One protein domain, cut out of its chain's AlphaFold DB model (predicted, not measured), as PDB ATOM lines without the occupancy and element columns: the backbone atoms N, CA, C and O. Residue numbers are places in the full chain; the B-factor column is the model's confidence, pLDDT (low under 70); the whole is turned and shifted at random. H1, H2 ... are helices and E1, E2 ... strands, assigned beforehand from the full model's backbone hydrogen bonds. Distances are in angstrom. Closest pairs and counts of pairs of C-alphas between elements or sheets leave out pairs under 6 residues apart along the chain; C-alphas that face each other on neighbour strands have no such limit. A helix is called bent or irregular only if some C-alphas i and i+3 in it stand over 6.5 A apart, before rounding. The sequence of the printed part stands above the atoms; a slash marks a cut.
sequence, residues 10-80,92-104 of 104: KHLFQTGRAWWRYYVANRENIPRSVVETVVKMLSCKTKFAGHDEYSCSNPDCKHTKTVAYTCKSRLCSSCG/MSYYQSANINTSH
ATOM      1  N   LYS A  10     123.350  16.199  27.692       92.19
ATOM      2  CA  LYS A  10     123.843  15.245  26.690       92.19
ATOM      3  C   LYS A  10     122.692  14.442  26.077       92.19
ATOM      4  O   LYS A  10     122.613  14.358  24.858       92.19
ATOM      5  N   HIS A  11     121.792  13.909  26.906       92.06
ATOM      6  CA  HIS A  11     120.621  13.177  26.427       92.06
ATOM      7  C   HIS A  11     119.720  14.067  25.562       92.06
ATOM      8  O   HIS A  11     119.457  13.714  24.419       92.06
ATOM      9  N   LEU A  12     119.337  15.254  26.048       93.38
ATOM     10  CA  LEU A  12     118.501  16.200  25.300       93.38
ATOM     11  C   LEU A  12     119.089  16.535  23.921       93.38
ATOM     12  O   LEU A  12     118.372  16.555  22.928       93.38
ATOM     13  N   PHE A  13     120.398  16.769  23.852       95.00
ATOM     14  CA  PHE A  13     121.075  17.171  22.619       95.00
ATOM     15  C   PHE A  13     121.161  16.026  21.598       95.00
ATOM     16  O   PHE A  13     121.184  16.279  20.392       95.00
ATOM     17  N   GLN A  14     121.208  14.777  22.073       93.38
ATOM     18  CA  GLN A  14     121.249  13.575  21.238       93.38
ATOM     19  C   GLN A  14     119.852  13.114  20.802       93.38
ATOM     20  O   GLN A  14     119.697  12.627  19.679       93.38
ATOM     21  N   THR A  15     118.833  13.290  21.648       94.62
ATOM     22  CA  THR A  15     117.448  12.901  21.359       94.62
ATOM     23  C   THR A  15     116.946  13.593  20.098       94.62
ATOM     24  O   THR A  15     117.041  14.810  19.953       94.62
ATOM     25  N   GLY A  16     116.459  12.803  19.136       94.12
ATOM     26  CA  GLY A  16     115.971  13.322  17.855       94.12
ATOM     27  C   GLY A  16     116.994  14.171  17.089       94.12
ATOM     28  O   GLY A  16     116.598  15.030  16.301       94.12
ATOM     29  N   ARG A  17     118.301  13.982  17.349       95.44
ATOM     30  CA  ARG A  17     119.398  14.797  16.800       95.44
ATOM     31  C   ARG A  17     119.200  16.302  17.046       95.44
ATOM     32  O   ARG A  17     119.546  17.113  16.187       95.44
ATOM     33  N   ALA A  18     118.628  16.680  18.192       96.88
ATOM     34  CA  ALA A  18     118.229  18.054  18.494       96.88
ATOM     35  C   ALA A  18     119.364  19.073  18.302       96.88
ATOM     36  O   ALA A  18     119.162  20.085  17.633       96.88
ATOM     37  N   TRP A  19     120.572  18.778  18.802       96.88
ATOM     38  CA  TRP A  19     121.727  19.660  18.607       96.88
ATOM     39  C   TRP A  19     122.096  19.820  17.131       96.88
ATOM     40  O   TRP A  19     122.306  20.938  16.677       96.88
ATOM     41  N   TRP A  20     122.136  18.726  16.365       97.38
ATOM     42  CA  TRP A  20     122.476  18.781  14.941       97.38
ATOM     43  C   TRP A  20     121.466  19.613  14.148       97.38
ATOM     44  O   TRP A  20     121.853  20.462  13.350       97.38
ATOM     45  N   ARG A  21     120.169  19.418  14.410       97.75
ATOM     46  CA  ARG A  21     119.092  20.194  13.778       97.75
ATOM     47  C   ARG A  21     119.218  21.685  14.087       97.75
ATOM     48  O   ARG A  21     119.109  22.503  13.180       97.75
ATOM     49  N   TYR A  22     119.487  22.029  15.347       97.12
ATOM     50  CA  TYR A  22     119.707  23.413  15.759       97.12
ATOM     51  C   TYR A  22     120.967  24.012  15.121       97.12
ATOM     52  O   TYR A  22     120.914  25.125  14.600       97.12
ATOM     53  N   TYR A  23     122.074  23.263  15.117       97.38
ATOM     54  CA  TYR A  23     123.347  23.680  14.536       97.38
ATOM     55  C   TYR A  23     123.208  23.994  13.047       97.38
ATOM     56  O   TYR A  23     123.583  25.082  12.633       97.38
ATOM     57  N   VAL A  24     122.606  23.103  12.252       97.19
ATOM     58  CA  VAL A  24     122.418  23.326  10.807       97.19
ATOM     59  C   VAL A  24     121.587  24.584  10.533       97.19
ATOM     60  O   VAL A  24     121.939  25.354   9.643       97.19
ATOM     61  N   ALA A  25     120.537  24.828  11.322       97.44
ATOM     62  CA  ALA A  25     119.667  25.992  11.156       97.44
ATOM     63  C   ALA A  25     120.303  27.325  11.598       97.44
ATOM     64  O   ALA A  25     119.866  28.376  11.145       97.44
ATOM     65  N   ASN A  26     121.318  27.303  12.472       96.69
ATOM     66  CA  ASN A  26     121.858  28.511  13.115       96.69
ATOM     67  C   ASN A  26     123.388  28.631  13.025       96.69
ATOM     68  O   ASN A  26     123.972  29.426  13.757       96.69
ATOM     69  N   ARG A  27     124.059  27.849  12.167       93.38
ATOM     70  CA  ARG A  27     125.525  27.666  12.190       93.38
ATOM     71  C   ARG A  27     126.334  28.967  12.156       93.38
ATOM     72  O   ARG A  27     127.411  29.011  12.735       93.38
ATOM     73  N   GLU A  28     125.814  30.006  11.506       95.38
ATOM     74  CA  GLU A  28     126.481  31.308  11.349       95.38
ATOM     75  C   GLU A  28     126.373  32.188  12.606       95.38
ATOM     76  O   GLU A  28     127.201  33.065  12.817       95.38
ATOM     77  N   ASN A  29     125.406  31.899  13.482       95.94
ATOM     78  CA  ASN A  29     125.130  32.656  14.705       95.94
ATOM     79  C   ASN A  29     125.651  31.965  15.976       95.94
ATOM     80  O   ASN A  29     125.501  32.497  17.075       95.94
ATOM     81  N   ILE A  30     126.235  30.768  15.859       96.31
ATOM     82  CA  ILE A  30     126.744  30.015  17.009       96.31
ATOM     83  C   ILE A  30     128.253  30.256  17.133       96.31
ATOM     84  O   ILE A  30     129.010  29.853  16.246       96.31
ATOM     85  N   PRO A  31     128.732  30.829  18.253       96.75
ATOM     86  CA  PRO A  31     130.160  30.979  18.482       96.75
ATOM     87  C   PRO A  31     130.875  29.626  18.458       96.75
ATOM     88  O   PRO A  31     130.411  28.648  19.052       96.75
ATOM     89  N   ARG A  32     132.060  29.583  17.841       95.62
ATOM     90  CA  ARG A  32     132.886  28.368  17.749       95.62
ATOM     91  C   ARG A  32     133.110  27.699  19.113       95.62
ATOM     92  O   ARG A  32     133.007  26.480  19.217       95.62
ATOM     93  N   SER A  33     133.335  28.486  20.165       95.12
ATOM     94  CA  SER A  33     133.540  27.987  21.532       95.12
ATOM     95  C   SER A  33     132.337  27.210  22.085       95.12
ATOM     96  O   SER A  33     132.508  26.234  22.822       95.12
ATOM     97  N   VAL A  34     131.114  27.597  21.708       95.00
ATOM     98  CA  VAL A  34     129.887  26.883  22.083       95.00
ATOM     99  C   VAL A  34     129.854  25.530  21.383       95.00
ATOM    100  O   VAL A  34     129.654  24.512  22.046       95.00
ATOM    101  N   VAL A  35     130.130  25.499  20.076       96.12
ATOM    102  CA  VAL A  35     130.198  24.250  19.300       96.12
ATOM    103  C   VAL A  35     131.229  23.299  19.901       96.12
ATOM    104  O   VAL A  35     130.905  22.147  20.181       96.12
ATOM    105  N   GLU A  36     132.441  23.780  20.178       94.62
ATOM    106  CA  GLU A  36     133.513  22.979  20.777       94.62
ATOM    107  C   GLU A  36     133.114  22.416  22.145       94.62
ATOM    108  O   GLU A  36     133.320  21.232  22.417       94.62
ATOM    109  N   THR A  37     132.482  23.224  22.999       93.94
ATOM    110  CA  THR A  37     132.049  22.775  24.331       93.94
ATOM    111  C   THR A  37     130.948  21.717  24.236       93.94
ATOM    112  O   THR A  37     130.969  20.734  24.985       93.94
ATOM    113  N   VAL A  38     130.004  21.884  23.307       94.94
ATOM    114  CA  VAL A  38     128.922  20.924  23.074       94.94
ATOM    115  C   VAL A  38     129.462  19.622  22.495       94.94
ATOM    116  O   VAL A  38     129.172  18.561  23.042       94.94
ATOM    117  N   VAL A  39     130.301  19.674  21.459       94.88
ATOM    118  CA  VAL A  39     130.939  18.483  20.873       94.88
ATOM    119  C   VAL A  39     131.759  17.746  21.932       94.88
ATOM    120  O   VAL A  39     131.596  16.541  22.110       94.88
ATOM    121  N   LYS A  40     132.550  18.466  22.734       93.25
ATOM    122  CA  LYS A  40     133.319  17.895  23.847       93.25
ATOM    123  C   LYS A  40     132.423  17.197  24.880       93.25
ATOM    124  O   LYS A  40     132.763  16.114  25.357       93.25
ATOM    125  N   MET A  41     131.273  17.782  25.226       94.88
ATOM    126  CA  MET A  41     130.280  17.158  26.110       94.88
ATOM    127  C   MET A  41     129.663  15.901  25.479       94.88
ATOM    128  O   MET A  41     129.524  14.881  26.160       94.88
ATOM    129  N   LEU A  42     129.296  15.953  24.197       94.62
ATOM    130  CA  LEU A  42     128.687  14.834  23.475       94.62
ATOM    131  C   LEU A  42     129.649  13.642  23.357       94.62
ATOM    132  O   LEU A  42     129.238  12.504  23.598       94.62
ATOM    133  N   SER A  43     130.935  13.903  23.119       93.94
ATOM    134  CA  SER A  43     131.993  12.884  23.048       93.94
ATOM    135  C   SER A  43     132.415  12.328  24.416       93.94
ATOM    136  O   SER A  43     133.171  11.360  24.486       93.94
ATOM    137  N   CYS A  44     131.926  12.887  25.528       93.62
ATOM    138  CA  CYS A  44     132.278  12.433  26.874       93.62
ATOM    139  C   CYS A  44     131.969  10.942  27.086       93.62
ATOM    140  O   CYS A  44     130.838  10.516  26.820       93.62
ATOM    141  N   LYS A  45     132.931  10.181  27.636       91.81
ATOM    142  CA  LYS A  45     132.828   8.732  27.897       91.81
ATOM    143  C   LYS A  45     132.515   7.911  26.642       91.81
ATOM    144  O   LYS A  45     131.812   6.908  26.707       91.81
ATOM    145  N   THR A  46     133.021   8.348  25.495       91.50
ATOM    146  CA  THR A  46     132.999   7.578  24.248       91.50
ATOM    147  C   THR A  46     134.431   7.244  23.854       91.50
ATOM    148  O   THR A  46     135.335   8.022  24.158       91.50
ATOM    149  N   LYS A  47     134.650   6.123  23.155       90.00
ATOM    150  CA  LYS A  47     135.991   5.748  22.668       90.00
ATOM    151  C   LYS A  47     136.597   6.804  21.730       90.00
ATOM    152  O   LYS A  47     137.813   6.914  21.658       90.00
ATOM    153  N   PHE A  48     135.748   7.608  21.078       87.44
ATOM    154  CA  PHE A  48     136.152   8.705  20.195       87.44
ATOM    155  C   PHE A  48     136.960   9.795  20.913       87.44
ATOM    156  O   PHE A  48     137.826  10.412  20.312       87.44
ATOM    157  N   ALA A  49     136.701  10.031  22.202       85.69
ATOM    158  CA  ALA A  49     137.450  11.007  22.992       85.69
ATOM    159  C   ALA A  49     138.785  10.459  23.539       85.69
ATOM    160  O   ALA A  49     139.409  11.123  24.366       85.69
ATOM    161  N   GLY A  50     139.187   9.255  23.120       90.19
ATOM    162  CA  GLY A  50     140.286   8.498  23.709       90.19
ATOM    163  C   GLY A  50     139.818   7.565  24.827       90.19
ATOM    164  O   GLY A  50     138.793   7.785  25.490       90.19
ATOM    165  N   HIS A  51     140.556   6.475  25.005       93.25
ATOM    166  CA  HIS A  51     140.302   5.481  26.036       93.25
ATOM    167  C   HIS A  51     141.567   4.692  26.354       93.25
ATOM    168  O   HIS A  51     142.413   4.506  25.484       93.25
ATOM    169  N   ASP A  52     141.623   4.170  27.575       92.69
ATOM    170  CA  ASP A  52     142.593   3.149  27.955       92.69
ATOM    171  C   ASP A  52     141.931   1.775  27.885       92.69
ATOM    172  O   ASP A  52     140.758   1.617  28.258       92.69
ATOM    173  N   GLU A  53     142.675   0.772  27.434       92.94
ATOM    174  CA  GLU A  53     142.268  -0.621  27.529       92.94
ATOM    175  C   GLU A  53     143.164  -1.369  28.514       92.94
ATOM    176  O   GLU A  53     144.391  -1.317  28.445       92.94
ATOM    177  N   TYR A  54     142.518  -2.062  29.447       89.75
ATOM    178  CA  TYR A  54     143.168  -2.873  30.464       89.75
ATOM    179  C   TYR A  54     142.847  -4.335  30.203       89.75
ATOM    180  O   TYR A  54     141.673  -4.704  30.114       89.75
ATOM    181  N   SER A  55     143.875  -5.171  30.136       90.69
ATOM    182  CA  SER A  55     143.737  -6.625  30.122       90.69
ATOM    183  C   SER A  55     144.205  -7.219  31.449       90.69
ATOM    184  O   SER A  55     145.063  -6.659  32.139       90.69
ATOM    185  N   CYS A  56     143.641  -8.368  31.818       88.12
ATOM    186  CA  CYS A  56     144.166  -9.153  32.930       88.12
ATOM    187  C   CYS A  56     145.597  -9.622  32.612       88.12
ATOM    188  O   CYS A  56     145.897  -9.937  31.462       88.12
ATOM    189  N   SER A  57     146.478  -9.681  33.614       86.62
ATOM    190  CA  SER A  57     147.812 -10.275  33.413       86.62
ATOM    191  C   SER A  57     147.834 -11.796  33.474       86.62
ATOM    192  O   SER A  57     148.850 -12.385  33.129       86.62
ATOM    193  N   ASN A  58     146.750 -12.442  33.912       89.94
ATOM    194  CA  ASN A  58     146.651 -13.893  33.818       89.94
ATOM    195  C   ASN A  58     146.453 -14.292  32.338       89.94
ATOM    196  O   ASN A  58     145.427 -13.903  31.772       89.94
ATOM    197  N   PRO A  59     147.362 -15.071  31.718       84.31
ATOM    198  CA  PRO A  59     147.240 -15.489  30.317       84.31
ATOM    199  C   PRO A  59     145.990 -16.336  30.024       84.31
ATOM    200  O   PRO A  59     145.483 -16.298  28.904       84.31
ATOM    201  N   ASP A  60     145.433 -17.030  31.022       91.50
ATOM    202  CA  ASP A  60     144.192 -17.806  30.876       91.50
ATOM    203  C   ASP A  60     142.925 -16.933  30.950       91.50
ATOM    204  O   ASP A  60     141.802 -17.392  30.726       91.50
ATOM    205  N   CYS A  61     143.080 -15.648  31.272       89.19
ATOM    206  CA  CYS A  61     141.984 -14.718  31.476       89.19
ATOM    207  C   CYS A  61     141.821 -13.782  30.273       89.19
ATOM    208  O   CYS A  61     142.594 -12.851  30.072       89.19
ATOM    209  N   LYS A  62     140.735 -13.958  29.512       88.25
ATOM    210  CA  LYS A  62     140.405 -13.112  28.346       88.25
ATOM    211  C   LYS A  62     139.657 -11.818  28.695       88.25
ATOM    212  O   LYS A  62     139.131 -11.153  27.807       88.25
ATOM    213  N   HIS A  63     139.552 -11.471  29.978       91.75
ATOM    214  CA  HIS A  63     138.820 -10.278  30.392       91.75
ATOM    215  C   HIS A  63     139.580  -9.008  30.012       91.75
ATOM    216  O   HIS A  63     140.737  -8.815  30.401       91.75
ATOM    217  N   THR A  64     138.885  -8.112  29.318       91.00
ATOM    218  CA  THR A  64     139.356  -6.764  29.012       91.00
ATOM    219  C   THR A  64     138.371  -5.726  29.525       91.00
ATOM    220  O   THR A  64     137.171  -5.971  29.686       91.00
ATOM    221  N   LYS A  65     138.890  -4.538  29.815       92.50
ATOM    222  CA  LYS A  65     138.102  -3.394  30.246       92.50
ATOM    223  C   LYS A  65     138.556  -2.153  29.507       92.50
ATOM    224  O   LYS A  65     139.677  -1.692  29.689       92.50
ATOM    225  N   THR A  66     137.642  -1.554  28.756       91.94
ATOM    226  CA  THR A  66     137.847  -0.228  28.179       91.94
ATOM    227  C   THR A  66     137.376   0.858  29.150       91.94
ATOM    228  O   THR A  66     136.231   0.839  29.608       91.94
ATOM    229  N   VAL A  67     138.223   1.849  29.426       92.06
ATOM    230  CA  VAL A  67     137.885   3.047  30.204       92.06
ATOM    231  C   VAL A  67     137.985   4.273  29.301       92.06
ATOM    232  O   VAL A  67     139.066   4.777  29.020       92.06
ATOM    233  N   ALA A  68     136.832   4.764  28.840       93.06
ATOM    234  CA  ALA A  68     136.763   5.964  28.011       93.06
ATOM    235  C   ALA A  68     136.992   7.245  28.825       93.06
ATOM    236  O   ALA A  68     136.463   7.402  29.933       93.06
ATOM    237  N   TYR A  69     137.723   8.194  28.242       91.69
ATOM    238  CA  TYR A  69     138.063   9.442  28.908       91.69
ATOM    239  C   TYR A  69     136.843  10.336  29.158       91.69
ATOM    240  O   TYR A  69     135.820  10.321  28.459       91.69
ATOM    241  N   THR A  70     136.957  11.149  30.206       92.12
ATOM    242  CA  THR A  70     135.933  12.127  30.572       92.12
ATOM    243  C   THR A  70     136.237  13.483  29.951       92.12
ATOM    244  O   THR A  70     137.386  13.905  29.850       92.12
ATOM    245  N   CYS A  71     135.190  14.210  29.568       91.56
ATOM    246  CA  CYS A  71     135.343  15.500  28.899       91.56
ATOM    247  C   CYS A  71     135.777  16.647  29.831       91.56
ATOM    248  O   CYS A  71     136.171  17.711  29.352       91.56
ATOM    249  N   LYS A  72     135.662  16.470  31.158       87.81
ATOM    250  CA  LYS A  72     135.964  17.483  32.192       87.81
ATOM    251  C   LYS A  72     135.220  18.827  32.009       87.81
ATOM    252  O   LYS A  72     135.615  19.836  32.585       87.81
ATOM    253  N   SER A  73     134.148  18.859  31.211       87.88
ATOM    254  CA  SER A  73     133.351  20.063  30.940       87.88
ATOM    255  C   SER A  73     132.294  20.295  32.022       87.88
ATOM    256  O   SER A  73     131.654  19.343  32.472       87.88
ATOM    257  N   ARG A  74     132.054  21.567  32.377       86.25
ATOM    258  CA  ARG A  74     130.978  21.977  33.299       86.25
ATOM    259  C   ARG A  74     129.577  21.692  32.744       86.25
ATOM    260  O   ARG A  74     128.679  21.417  33.529       86.25
ATOM    261  N   LEU A  75     129.398  21.696  31.416       86.88
ATOM    262  CA  LEU A  75     128.118  21.347  30.773       86.88
ATOM    263  C   LEU A  75     127.755  19.866  30.944       86.88
ATOM    264  O   LEU A  75     126.584  19.492  30.896       86.88
ATOM    265  N   CYS A  76     128.750  18.997  31.124       89.62
ATOM    266  CA  CYS A  76     128.504  17.574  31.265       89.62
ATOM    267  C   CYS A  76     128.064  17.271  32.695       89.62
ATOM    268  O   CYS A  76     128.881  17.294  33.609       89.62
ATOM    269  N   SER A  77     126.802  16.903  32.897       85.56
ATOM    270  CA  SER A  77     126.278  16.530  34.220       85.56
ATOM    271  C   SER A  77     127.047  15.380  34.888       85.56
ATOM    272  O   SER A  77     127.120  15.327  36.110       85.56
ATOM    273  N   SER A  78     127.669  14.488  34.105       83.38
ATOM    274  CA  SER A  78     128.517  13.398  34.610       83.38
ATOM    275  C   SER A  78     129.939  13.819  35.006       83.38
ATOM    276  O   SER A  78     130.657  13.004  35.577       83.38
ATOM    277  N   CYS A  79     130.374  15.036  34.664       86.75
ATOM    278  CA  CYS A  79     131.717  15.554  34.966       86.75
ATOM    279  C   CYS A  79     131.695  16.849  35.794       86.75
ATOM    280  O   CYS A  79     132.657  17.145  36.491       86.75
ATOM    281  N   GLY A  80     130.623  17.636  35.684       68.88
ATOM    282  CA  GLY A  80     130.539  19.037  36.088       68.88
ATOM    283  C   GLY A  80     130.182  19.301  37.549       68.88
ATOM    284  O   GLY A  80     129.968  20.455  37.904       68.88
ATOM    285  N   MET A  92     139.574   1.463  42.896       39.09
ATOM    286  CA  MET A  92     139.074   0.162  42.509       39.09
ATOM    287  C   MET A  92     140.286  -0.756  42.593       39.09
ATOM    288  O   MET A  92     141.172  -0.696  41.748       39.09
ATOM    289  N   SER A  93     140.339  -1.528  43.674       36.03
ATOM    290  CA  SER A  93     141.365  -2.512  44.018       36.03
ATOM    291  C   SER A  93     141.311  -3.726  43.083       36.03
ATOM    292  O   SER A  93     141.437  -4.868  43.513       36.03
ATOM    293  N   TYR A  94     141.088  -3.503  41.791       45.56
ATOM    294  CA  TYR A  94     141.086  -4.560  40.801       45.56
ATOM    295  C   TYR A  94     142.420  -4.542  40.071       45.56
ATOM    296  O   TYR A  94     142.598  -3.839  39.080       45.56
ATOM    297  N   TYR A  95     143.299  -5.399  40.596       42.31
ATOM    298  CA  TYR A  95     144.403  -6.048  39.903       42.31
ATOM    299  C   TYR A  95     145.722  -5.256  39.834       42.31
ATOM    300  O   TYR A  95     145.999  -4.494  38.911       42.31
ATOM    301  N   GLN A  96     146.585  -5.516  40.823       46.28
ATOM    302  CA  GLN A  96     148.029  -5.555  40.586       46.28
ATOM    303  C   GLN A  96     148.268  -6.453  39.362       46.28
ATOM    304  O   GLN A  96     147.747  -7.566  39.321       46.28
ATOM    305  N   SER A  97     149.010  -5.937  38.379       47.34
ATOM    306  CA  SER A  97     149.300  -6.552  37.073       47.34
ATOM    307  C   SER A  97     148.221  -6.299  36.002       47.34
ATOM    308  O   SER A  97     147.486  -7.200  35.603       47.34
ATOM    309  N   ALA A  98     148.140  -5.088  35.456       50.38
ATOM    310  CA  ALA A  98     147.447  -4.834  34.189       50.38
ATOM    311  C   ALA A  98     148.443  -4.229  33.195       50.38
ATOM    312  O   ALA A  98     149.125  -3.260  33.530       50.38
ATOM    313  N   ASN A  99     148.532  -4.800  31.991       56.59
ATOM    314  CA  ASN A  99     149.286  -4.205  30.890       56.59
ATOM    315  C   ASN A  99     148.419  -3.109  30.259       56.59
ATOM    316  O   ASN A  99     147.257  -3.349  29.928       56.59
ATOM    317  N   ILE A 100     148.964  -1.896  30.159       54.50
ATOM    318  CA  ILE A 100     148.258  -0.724  29.634       54.50
ATOM    319  C   ILE A 100     148.578  -0.628  28.148       54.50
ATOM    320  O   ILE A 100     149.715  -0.338  27.782       54.50
ATOM    321  N   ASN A 101     147.572  -0.834  27.304       55.28
ATOM    322  CA  ASN A 101     147.682  -0.546  25.881       55.28
ATOM    323  C   ASN A 101     146.938   0.763  25.603       55.28
ATOM    324  O   ASN A 101     145.708   0.822  25.683       55.28
ATOM    325  N   THR A 102     147.684   1.829  25.317       47.62
ATOM    326  CA  THR A 102     147.128   3.121  24.901       47.62
ATOM    327  C   THR A 102     147.022   3.165  23.382       47.62
ATOM    328  O   THR A 102     148.037   3.185  22.688       47.62
ATOM    329  N   SER A 103     145.805   3.202  22.853       50.25
ATOM    330  CA  SER A 103     145.559   3.573  21.456       50.25
ATOM    331  C   SER A 103     145.604   5.100  21.328       50.25
ATOM    332  O   SER A 103     144.743   5.780  21.891       50.25
ATOM    333  N   HIS A 104     146.631   5.607  20.637       39.50
ATOM    334  CA  HIS A 104     146.845   7.023  20.319       39.50
ATOM    335  C   HIS A 104     146.320   7.353  18.919       39.50
ATOM    336  O   HIS A 104     146.490   6.499  18.019       39.50
TER     337      HIS A 104
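Overview. This is residues 10 to 80 and 92 to 104 of the 104 residues of the protein "Zn_Tnp_IS91 domain-containing protein" of Piscirickettsiaceae bacterium NZ-RLO2 (UniProt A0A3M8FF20). This is a loose rod with a helical end and a strand end: helices H1 and H2 lie loosely side by side at one end, and a narrow sheet, the hairpin E1 and E2 with E3 along E1, makes the other. The unnamed residues 69 to 80 lead from E2 back toward the helices. The 84 printed residues include two named helices and three named strands, in the order H1 H2 E1 E2 E3; the sheet runs E2 E1 E3, antiparallel, and the class is mixed, helices and strands. The whole is only just loose, close to extended, with a radius of gyration of the C-alphas of 17.5 A and spans of 55 by 23 by 22 A.

Arrangement. Start at H1, residues 10 to 26, which is irregular: C-alphas 16 and 19 are 8.6 A apart, with a kink of 77 degrees near residue 18. A tight link leads to H2, residues 32 to 42. The two form a helical hairpin and only just touch, with 3 pairs of C-alphas within 8 A, through residues 10 to 14 of H1 alone; the closest C-alphas, of Lys 10 and Leu 42, are 5.8 A apart. They run opposite ways at a shallow tilt of 26 degrees. In H2 every O i to N i+4 pair is within hydrogen-bond range, in H1 8 of 13. Next find E1, residues 51 to 56, and E2, residues 64 to 68, an antiparallel hairpin at 161 degrees; N 65 and O 54 are 2.8 A apart, within hydrogen-bond range. E3, residues 98 to 102, is antiparallel to E1 at 152 degrees, with N 101 and O 53 at 3.4 A. Neither helix is on the sheet.

Along the chain. Find C-alpha 10 at (123.843, 15.245, 26.690); from there H1 runs 19.1 A. H2 measures 15.3 A and E1 16.6 A. E3 ends at C-alpha 102, (147.128, 3.121, 24.901).

Size, cuts and confidence. The C-alphas farthest apart, of Asn 29 and Asp 60, are 56.3 A apart. Residues 81 to 91 are not printed, and C-alphas 80 and 92 are 21.7 A apart across the cut. Residue 80 and residues 92 to 104 have pLDDT under 70.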